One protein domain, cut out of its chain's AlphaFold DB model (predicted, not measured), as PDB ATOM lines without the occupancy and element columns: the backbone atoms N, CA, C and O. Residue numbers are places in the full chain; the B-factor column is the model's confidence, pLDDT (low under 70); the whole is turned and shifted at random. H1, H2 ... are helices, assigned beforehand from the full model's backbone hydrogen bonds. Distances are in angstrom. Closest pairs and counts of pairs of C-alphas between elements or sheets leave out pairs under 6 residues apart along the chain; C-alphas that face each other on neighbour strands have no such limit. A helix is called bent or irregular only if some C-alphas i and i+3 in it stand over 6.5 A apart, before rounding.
ATOM      1  N   SER A 111     -27.332  38.140  99.958       82.94
ATOM      2  CA  SER A 111     -26.198  39.050  99.785       82.94
ATOM      3  C   SER A 111     -25.498  39.379 101.111       82.94
ATOM      4  O   SER A 111     -24.273  39.508 101.118       82.94
ATOM      5  N   ASP A 112     -26.220  39.364 102.239       82.81
ATOM      6  CA  ASP A 112     -25.647  39.568 103.577       82.81
ATOM      7  C   ASP A 112     -24.613  38.485 103.918       82.81
ATOM      8  O   ASP A 112     -23.666  38.740 104.652       82.81
ATOM      9  N   PHE A 113     -24.744  37.288 103.335       85.44
ATOM     10  CA  PHE A 113     -23.840  36.149 103.531       85.44
ATOM     11  C   PHE A 113     -22.830  35.970 102.389       85.44
ATOM     12  O   PHE A 113     -22.128  34.959 102.317       85.44
ATOM     13  N   GLU A 114     -22.719  36.931 101.464       82.81
ATOM     14  CA  GLU A 114     -21.800  36.813 100.327       82.81
ATOM     15  C   GLU A 114     -20.337  36.678 100.780       82.81
ATOM     16  O   GLU A 114     -19.540  35.992 100.133       82.81
ATOM     17  N   PHE A 115     -19.981  37.282 101.916       83.44
ATOM     18  CA  PHE A 115     -18.636  37.196 102.477       83.44
ATOM     19  C   PHE A 115     -18.209  35.746 102.772       83.44
ATOM     20  O   PHE A 115     -17.066  35.384 102.491       83.44
ATOM     21  N   GLU A 116     -19.120  34.871 103.216       84.06
ATOM     22  CA  GLU A 116     -18.839  33.445 103.472       84.06
ATOM     23  C   GLU A 116     -18.436  32.681 102.203       84.06
ATOM     24  O   GLU A 116     -17.821  31.613 102.246       84.06
ATOM     25  N   ARG A 117     -18.728  33.246 101.033       86.69
ATOM     26  CA  ARG A 117     -18.364  32.670  99.740       86.69
ATOM     27  C   ARG A 117     -17.025  33.186  99.230       86.69
ATOM     28  O   ARG A 117     -16.675  32.883  98.091       86.69
ATOM     29  N   ARG A 118     -16.277  33.965 100.015       88.31
ATOM     30  CA  ARG A 118     -15.013  34.600  99.610       88.31
ATOM     31  C   ARG A 118     -13.837  34.072 100.415       88.31
ATOM     32  O   ARG A 118     -13.969  33.684 101.556       88.31
ATOM     33  N   ARG A 119     -12.635  34.079  99.856       89.50
ATOM     34  CA  ARG A 119     -11.420  33.753 100.603       89.50
ATOM     35  C   ARG A 119     -10.988  34.968 101.421       89.50
ATOM     36  O   ARG A 119     -10.196  35.784 100.945       89.50
ATOM     37  N   ILE A 120     -11.570  35.110 102.607       89.75
ATOM     38  CA  ILE A 120     -11.367  36.261 103.489       89.75
ATOM     39  C   ILE A 120      -9.973  36.186 104.121       89.75
ATOM     40  O   ILE A 120      -9.514  35.124 104.535       89.75
ATOM     41  N   THR A 121      -9.285  37.324 104.194       89.56
ATOM     42  CA  THR A 121      -8.026  37.426 104.943       89.56
ATOM     43  C   THR A 121      -8.306  37.837 106.390       89.56
ATOM     44  O   THR A 121      -9.259  38.579 106.626       89.56
ATOM     45  N   PRO A 122      -7.466  37.459 107.370       89.75
ATOM     46  CA  PRO A 122      -7.646  37.911 108.752       89.75
ATOM     47  C   PRO A 122      -7.713  39.440 108.898       89.75
ATOM     48  O   PRO A 122      -8.434  39.946 109.752       89.75
ATOM     49  N   ALA A 123      -6.990  40.181 108.048       90.12
ATOM     50  CA  ALA A 123      -7.038  41.641 108.019       90.12
ATOM     51  C   ALA A 123      -8.414  42.160 107.568       90.12
ATOM     52  O   ALA A 123      -8.994  42.995 108.255       90.12
ATOM     53  N   ALA A 124      -8.959  41.607 106.480       90.12
ATOM     54  CA  ALA A 124     -10.290  41.956 105.987       90.12
ATOM     55  C   ALA A 124     -11.398  41.596 106.989       90.12
ATOM     56  O   ALA A 124     -12.278  42.405 107.263       90.12
ATOM     57  N   LEU A 125     -11.320  40.410 107.606       90.25
ATOM     58  CA  LEU A 125     -12.287  39.989 108.622       90.25
ATOM     59  C   LEU A 125     -12.272  40.916 109.844       90.25
ATOM     60  O   LEU A 125     -13.324  41.300 110.347       90.25
ATOM     61  N   ARG A 126     -11.078  41.285 110.322       91.19
ATOM     62  CA  ARG A 126     -10.928  42.212 111.452       91.19
ATOM     63  C   ARG A 126     -11.580  43.557 111.158       91.19
ATOM     64  O   ARG A 126     -12.179  44.147 112.053       91.19
ATOM     65  N   GLU A 127     -11.433  44.029 109.928       90.75
ATOM     66  CA  GLU A 127     -11.988  45.295 109.481       90.75
ATOM     67  C   GLU A 127     -13.519  45.266 109.443       90.75
ATOM     68  O   GLU A 127     -14.141  46.162 110.004       90.75
ATOM     69  N   GLU A 128     -14.127  44.207 108.899       89.38
ATOM     70  CA  GLU A 128     -15.591  44.058 108.896       89.38
ATOM     71  C   GLU A 128     -16.169  43.885 110.310       89.38
ATOM     72  O   GLU A 128     -17.176  44.506 110.633       89.38
ATOM     73  N   ILE A 129     -15.510  43.132 111.203       91.25
ATOM     74  CA  ILE A 129     -15.942  43.026 112.614       91.25
ATOM     75  C   ILE A 129     -15.909  44.400 113.297       91.25
ATOM     76  O   ILE A 129     -16.811  44.757 114.064       91.25
ATOM     77  N   PHE A 130     -14.852  45.175 113.046       91.88
ATOM     78  CA  PHE A 130     -14.738  46.515 113.604       91.88
ATOM     79  C   PHE A 130     -15.810  47.442 113.028       91.88
ATOM     80  O   PHE A 130     -16.495  48.119 113.789       91.88
ATOM     81  N   ARG A 131     -16.024  47.403 111.713       90.50
ATOM     82  CA  ARG A 131     -17.066  48.156 111.011       90.50
ATOM     83  C   ARG A 131     -18.472  47.846 111.535       90.50
ATOM     84  O   ARG A 131     -19.221  48.778 111.805       90.50
ATOM     85  N   GLU A 132     -18.796  46.575 111.765       91.50
ATOM     86  CA  GLU A 132     -20.069  46.157 112.372       91.50
ATOM     87  C   GLU A 132     -20.224  46.726 113.790       91.50
ATOM     88  O   GLU A 132     -21.284  47.207 114.176       91.50
ATOM     89  N   SER A 133     -19.136  46.765 114.565       94.06
ATOM     90  CA  SER A 133     -19.152  47.396 115.892       94.06
ATOM     91  C   SER A 133     -19.405  48.909 115.811       94.06
ATOM     92  O   SER A 133     -20.045  49.474 116.699       94.06
ATOM     93  N   LEU A 134     -18.929  49.568 114.745       94.69
ATOM     94  CA  LEU A 134     -19.126  50.997 114.489       94.69
ATOM     95  C   LEU A 134     -20.538  51.350 114.010       94.69
ATOM     96  O   LEU A 134     -20.903  52.521 114.086       94.69
ATOM     97  N   PHE A 135     -21.363  50.380 113.601       91.62
ATOM     98  CA  PHE A 135     -22.783  50.613 113.303       91.62
ATOM     99  C   PHE A 135     -23.507  51.339 114.453       91.62
ATOM    100  O   PHE A 135     -24.362  52.194 114.228       91.62
ATOM    101  N   TYR A 136     -23.106  51.061 115.697       92.69
ATOM    102  CA  TYR A 136     -23.648  51.691 116.903       92.69
ATOM    103  C   TYR A 136     -23.013  53.057 117.246       92.69
ATOM    104  O   TYR A 136     -23.440  53.700 118.205       92.69
ATOM    105  N   TYR A 137     -22.018  53.517 116.476       94.62
ATOM    106  CA  TYR A 137     -21.266  54.764 116.681       94.62
ATOM    107  C   TYR A 137     -21.095  55.544 115.356       94.62
ATOM    108  O   TYR A 137     -20.007  55.534 114.772       94.62
ATOM    109  N   PRO A 138     -22.137  56.259 114.878       92.94
ATOM    110  CA  PRO A 138     -22.162  56.858 113.536       92.94
ATOM    111  C   PRO A 138     -21.001  57.815 113.227       92.94
ATOM    112  O   PRO A 138     -20.442  57.757 112.136       92.94
ATOM    113  N   ASP A 139     -20.595  58.641 114.198       93.50
ATOM    114  CA  ASP A 139     -19.500  59.607 114.019       93.50
ATOM    115  C   ASP A 139     -18.158  58.907 113.740       93.50
ATOM    116  O   ASP A 139     -17.361  59.343 112.909       93.50
ATOM    117  N   LEU A 140     -17.910  57.785 114.424       92.88
ATOM    118  CA  LEU A 140     -16.699  56.987 114.239       92.88
ATOM    119  C   LEU A 140     -16.757  56.170 112.946       92.88
ATOM    120  O   LEU A 140     -15.719  55.955 112.325       92.88
ATOM    121  N   LEU A 141     -17.951  55.731 112.537       93.00
ATOM    122  CA  LEU A 141     -18.151  55.030 111.271       93.00
ATOM    123  C   LEU A 141     -17.800  55.924 110.077       93.00
ATOM    124  O   LEU A 141     -17.096  55.476 109.176       93.00
ATOM    125  N   GLU A 142     -18.238  57.186 110.087       91.81
ATOM    126  CA  GLU A 142     -17.925  58.131 109.011       91.81
ATOM    127  C   GLU A 142     -16.413  58.362 108.890       91.81
ATOM    128  O   GLU A 142     -15.866  58.297 107.788       91.81
ATOM    129  N   GLN A 143     -15.726  58.569 110.017       91.56
ATOM    130  CA  GLN A 143     -14.271  58.719 110.030       91.56
ATOM    131  C   GLN A 143     -13.572  57.451 109.524       91.56
ATOM    132  O   GLN A 143     -12.652  57.512 108.708       91.56
ATOM    133  N   PHE A 144     -14.018  56.289 109.991       91.00
ATOM    134  CA  PHE A 144     -13.434  55.016 109.608       91.00
ATOM    135  C   PHE A 144     -13.560  54.743 108.106       91.00
ATOM    136  O   PHE A 144     -12.578  54.343 107.490       91.00
ATOM    137  N   GLU A 145     -14.718  55.001 107.493       89.81
ATOM    138  CA  GLU A 145     -14.916  54.802 106.047       89.81
ATOM    139  C   GLU A 145     -14.024  55.719 105.192       89.81
ATOM    140  O   GLU A 145     -13.652  55.344 104.079       89.81
ATOM    141  N   GLN A 146     -13.640  56.895 105.707       89.31
ATOM    142  CA  GLN A 146     -12.698  57.803 105.042       89.31
ATOM    143  C   GLN A 146     -11.249  57.295 105.107       89.31
ATOM    144  O   GLN A 146     -10.517  57.410 104.123       89.31
ATOM    145  N   ASP A 147     -10.852  56.716 106.244       88.81
ATOM    146  CA  ASP A 147      -9.473  56.284 106.524       88.81
ATOM    147  C   ASP A 147      -9.198  54.809 106.160       88.81
ATOM    148  O   ASP A 147      -8.056  54.342 106.235       88.81
ATOM    149  N   ARG A 148     -10.240  54.060 105.783       85.69
ATOM    150  CA  ARG A 148     -10.195  52.607 105.585       85.69
ATOM    151  C   ARG A 148      -9.168  52.168 104.537       85.69
ATOM    152  O   ARG A 148      -9.096  52.703 103.427       85.69
ATOM    153  N   ASP A 149      -8.419  51.107 104.845       85.31
ATOM    154  CA  ASP A 149      -7.456  50.527 103.913       85.31
ATOM    155  C   ASP A 149      -8.161  49.695 102.836       85.31
ATOM    156  O   ASP A 149      -8.658  48.596 103.063       85.31
ATOM    157  N   SER A 150      -8.111  50.184 101.599       82.56
ATOM    158  CA  SER A 150      -8.701  49.516 100.436       82.56
ATOM    159  C   SER A 150      -8.236  48.065 100.198       82.56
ATOM    160  O   SER A 150      -8.889  47.357  99.424       82.56
ATOM    161  N   ARG A 151      -7.119  47.626 100.801       82.81
ATOM    162  CA  ARG A 151      -6.592  46.248 100.730       82.81
ATOM    163  C   ARG A 151      -7.333  45.268 101.641       82.81
ATOM    164  O   ARG A 151      -7.271  44.067 101.388       82.81
ATOM    165  N   CYS A 152      -7.999  45.767 102.676       85.12
ATOM    166  CA  CYS A 152      -8.788  44.984 103.623       85.12
ATOM    167  C   CYS A 152     -10.259  44.850 103.201       85.12
ATOM    168  O   CYS A 152     -11.029  44.158 103.853       85.12
ATOM    169  N   ASP A 153     -10.644  45.464 102.084       86.31
ATOM    170  CA  ASP A 153     -11.998  45.407 101.547       86.31
ATOM    171  C   ASP A 153     -12.417  43.970 101.189       86.31
ATOM    172  O   ASP A 153     -11.890  43.351 100.252       86.31
ATOM    173  N   ILE A 154     -13.407  43.450 101.919       87.31
ATOM    174  CA  ILE A 154     -13.898  42.077 101.772       87.31
ATOM    175  C   ILE A 154     -14.521  41.813 100.396       87.31
ATOM    176  O   ILE A 154     -14.448  40.694  99.882       87.31
ATOM    177  N   SER A 155     -15.061  42.843  99.736       85.31
ATOM    178  CA  SER A 155     -15.642  42.727  98.392       85.31
ATOM    179  C   SER A 155     -14.585  42.451  97.314       85.31
ATOM    180  O   SER A 155     -14.911  41.971  96.221       85.31
ATOM    181  N   LYS A 156     -13.302  42.678  97.623       86.25
ATOM    182  CA  LYS A 156     -12.165  42.365  96.745       86.25
ATOM    183  C   LYS A 156     -11.589  40.973  96.989       86.25
ATOM    184  O   LYS A 156     -10.783  40.502  96.183       86.25
ATOM    185  N   CYS A 157     -12.006  40.281  98.049       87.31
ATOM    186  CA  CYS A 157     -11.615  38.894  98.277       87.31
ATOM    187  C   CYS A 157     -12.203  37.986  97.186       87.31
ATOM    188  O   CYS A 157     -13.389  38.068  96.858       87.31
TER     189      CYS A 157
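This is residues 111 to 157 of the 177 residues of the protein "Hypothetical protein" of Alexandrium monilatum (UniProt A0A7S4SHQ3). A helical hairpin, H2 and H3, opens as a narrow V from its tight link, and the stretch after H3, residues 148 to 157, runs on from the end of H3 across the open mouth of the V toward the first residues of H2. The short, irregular H1 lies off to the side of the hairpin and touches neither helix. The printed part has 47 residues with three named helices, in the order H1, H2, H3, and no named strand; the class is all helix. The whole is compact, with a radius of gyration of the C-alphas of 10.9 A, and only just elongated, spanning 30 by 20 by 16 A.

The longest helix, H2, residues 122 to 134, touches H3, residues 138 to 147, with its residues 131 to 134 alone. Their closest C-alphas are those of Leu 134 and Leu 141, 5.3 A apart. The two form a helical hairpin, running opposite ways at a shallow tilt of 30 degrees. H1, residues 111 to 117, is apart from H2 and from H3. In H2 and H3 every O i to N i+4 pair is within hydrogen-bond range; in H1 0 of 3 are, beside 3 of 4 O i to N i+3 pairs.

H2 runs 18.3 A from C-alpha 122 at (-7.646, 37.911, 108.752) to C-alpha 134. H3 measures 14.5 A from first to last C-alpha and ends at C-alpha 147 at (-9.473, 56.284, 106.524). H1 begins at C-alpha 111 at (-26.198, 39.050, 99.785) and measures 10.1 A; it is irregular, with C-alphas 112 and 115 7.5 A apart.

The two C-alphas farthest apart, those of Arg 117 and Asp 139, are 30.5 A from each other. The links H1 to H2 and H2 to H3 are tight. The printed part has no cut. Its mean pLDDT is 88.9, and no printed residue is under 70.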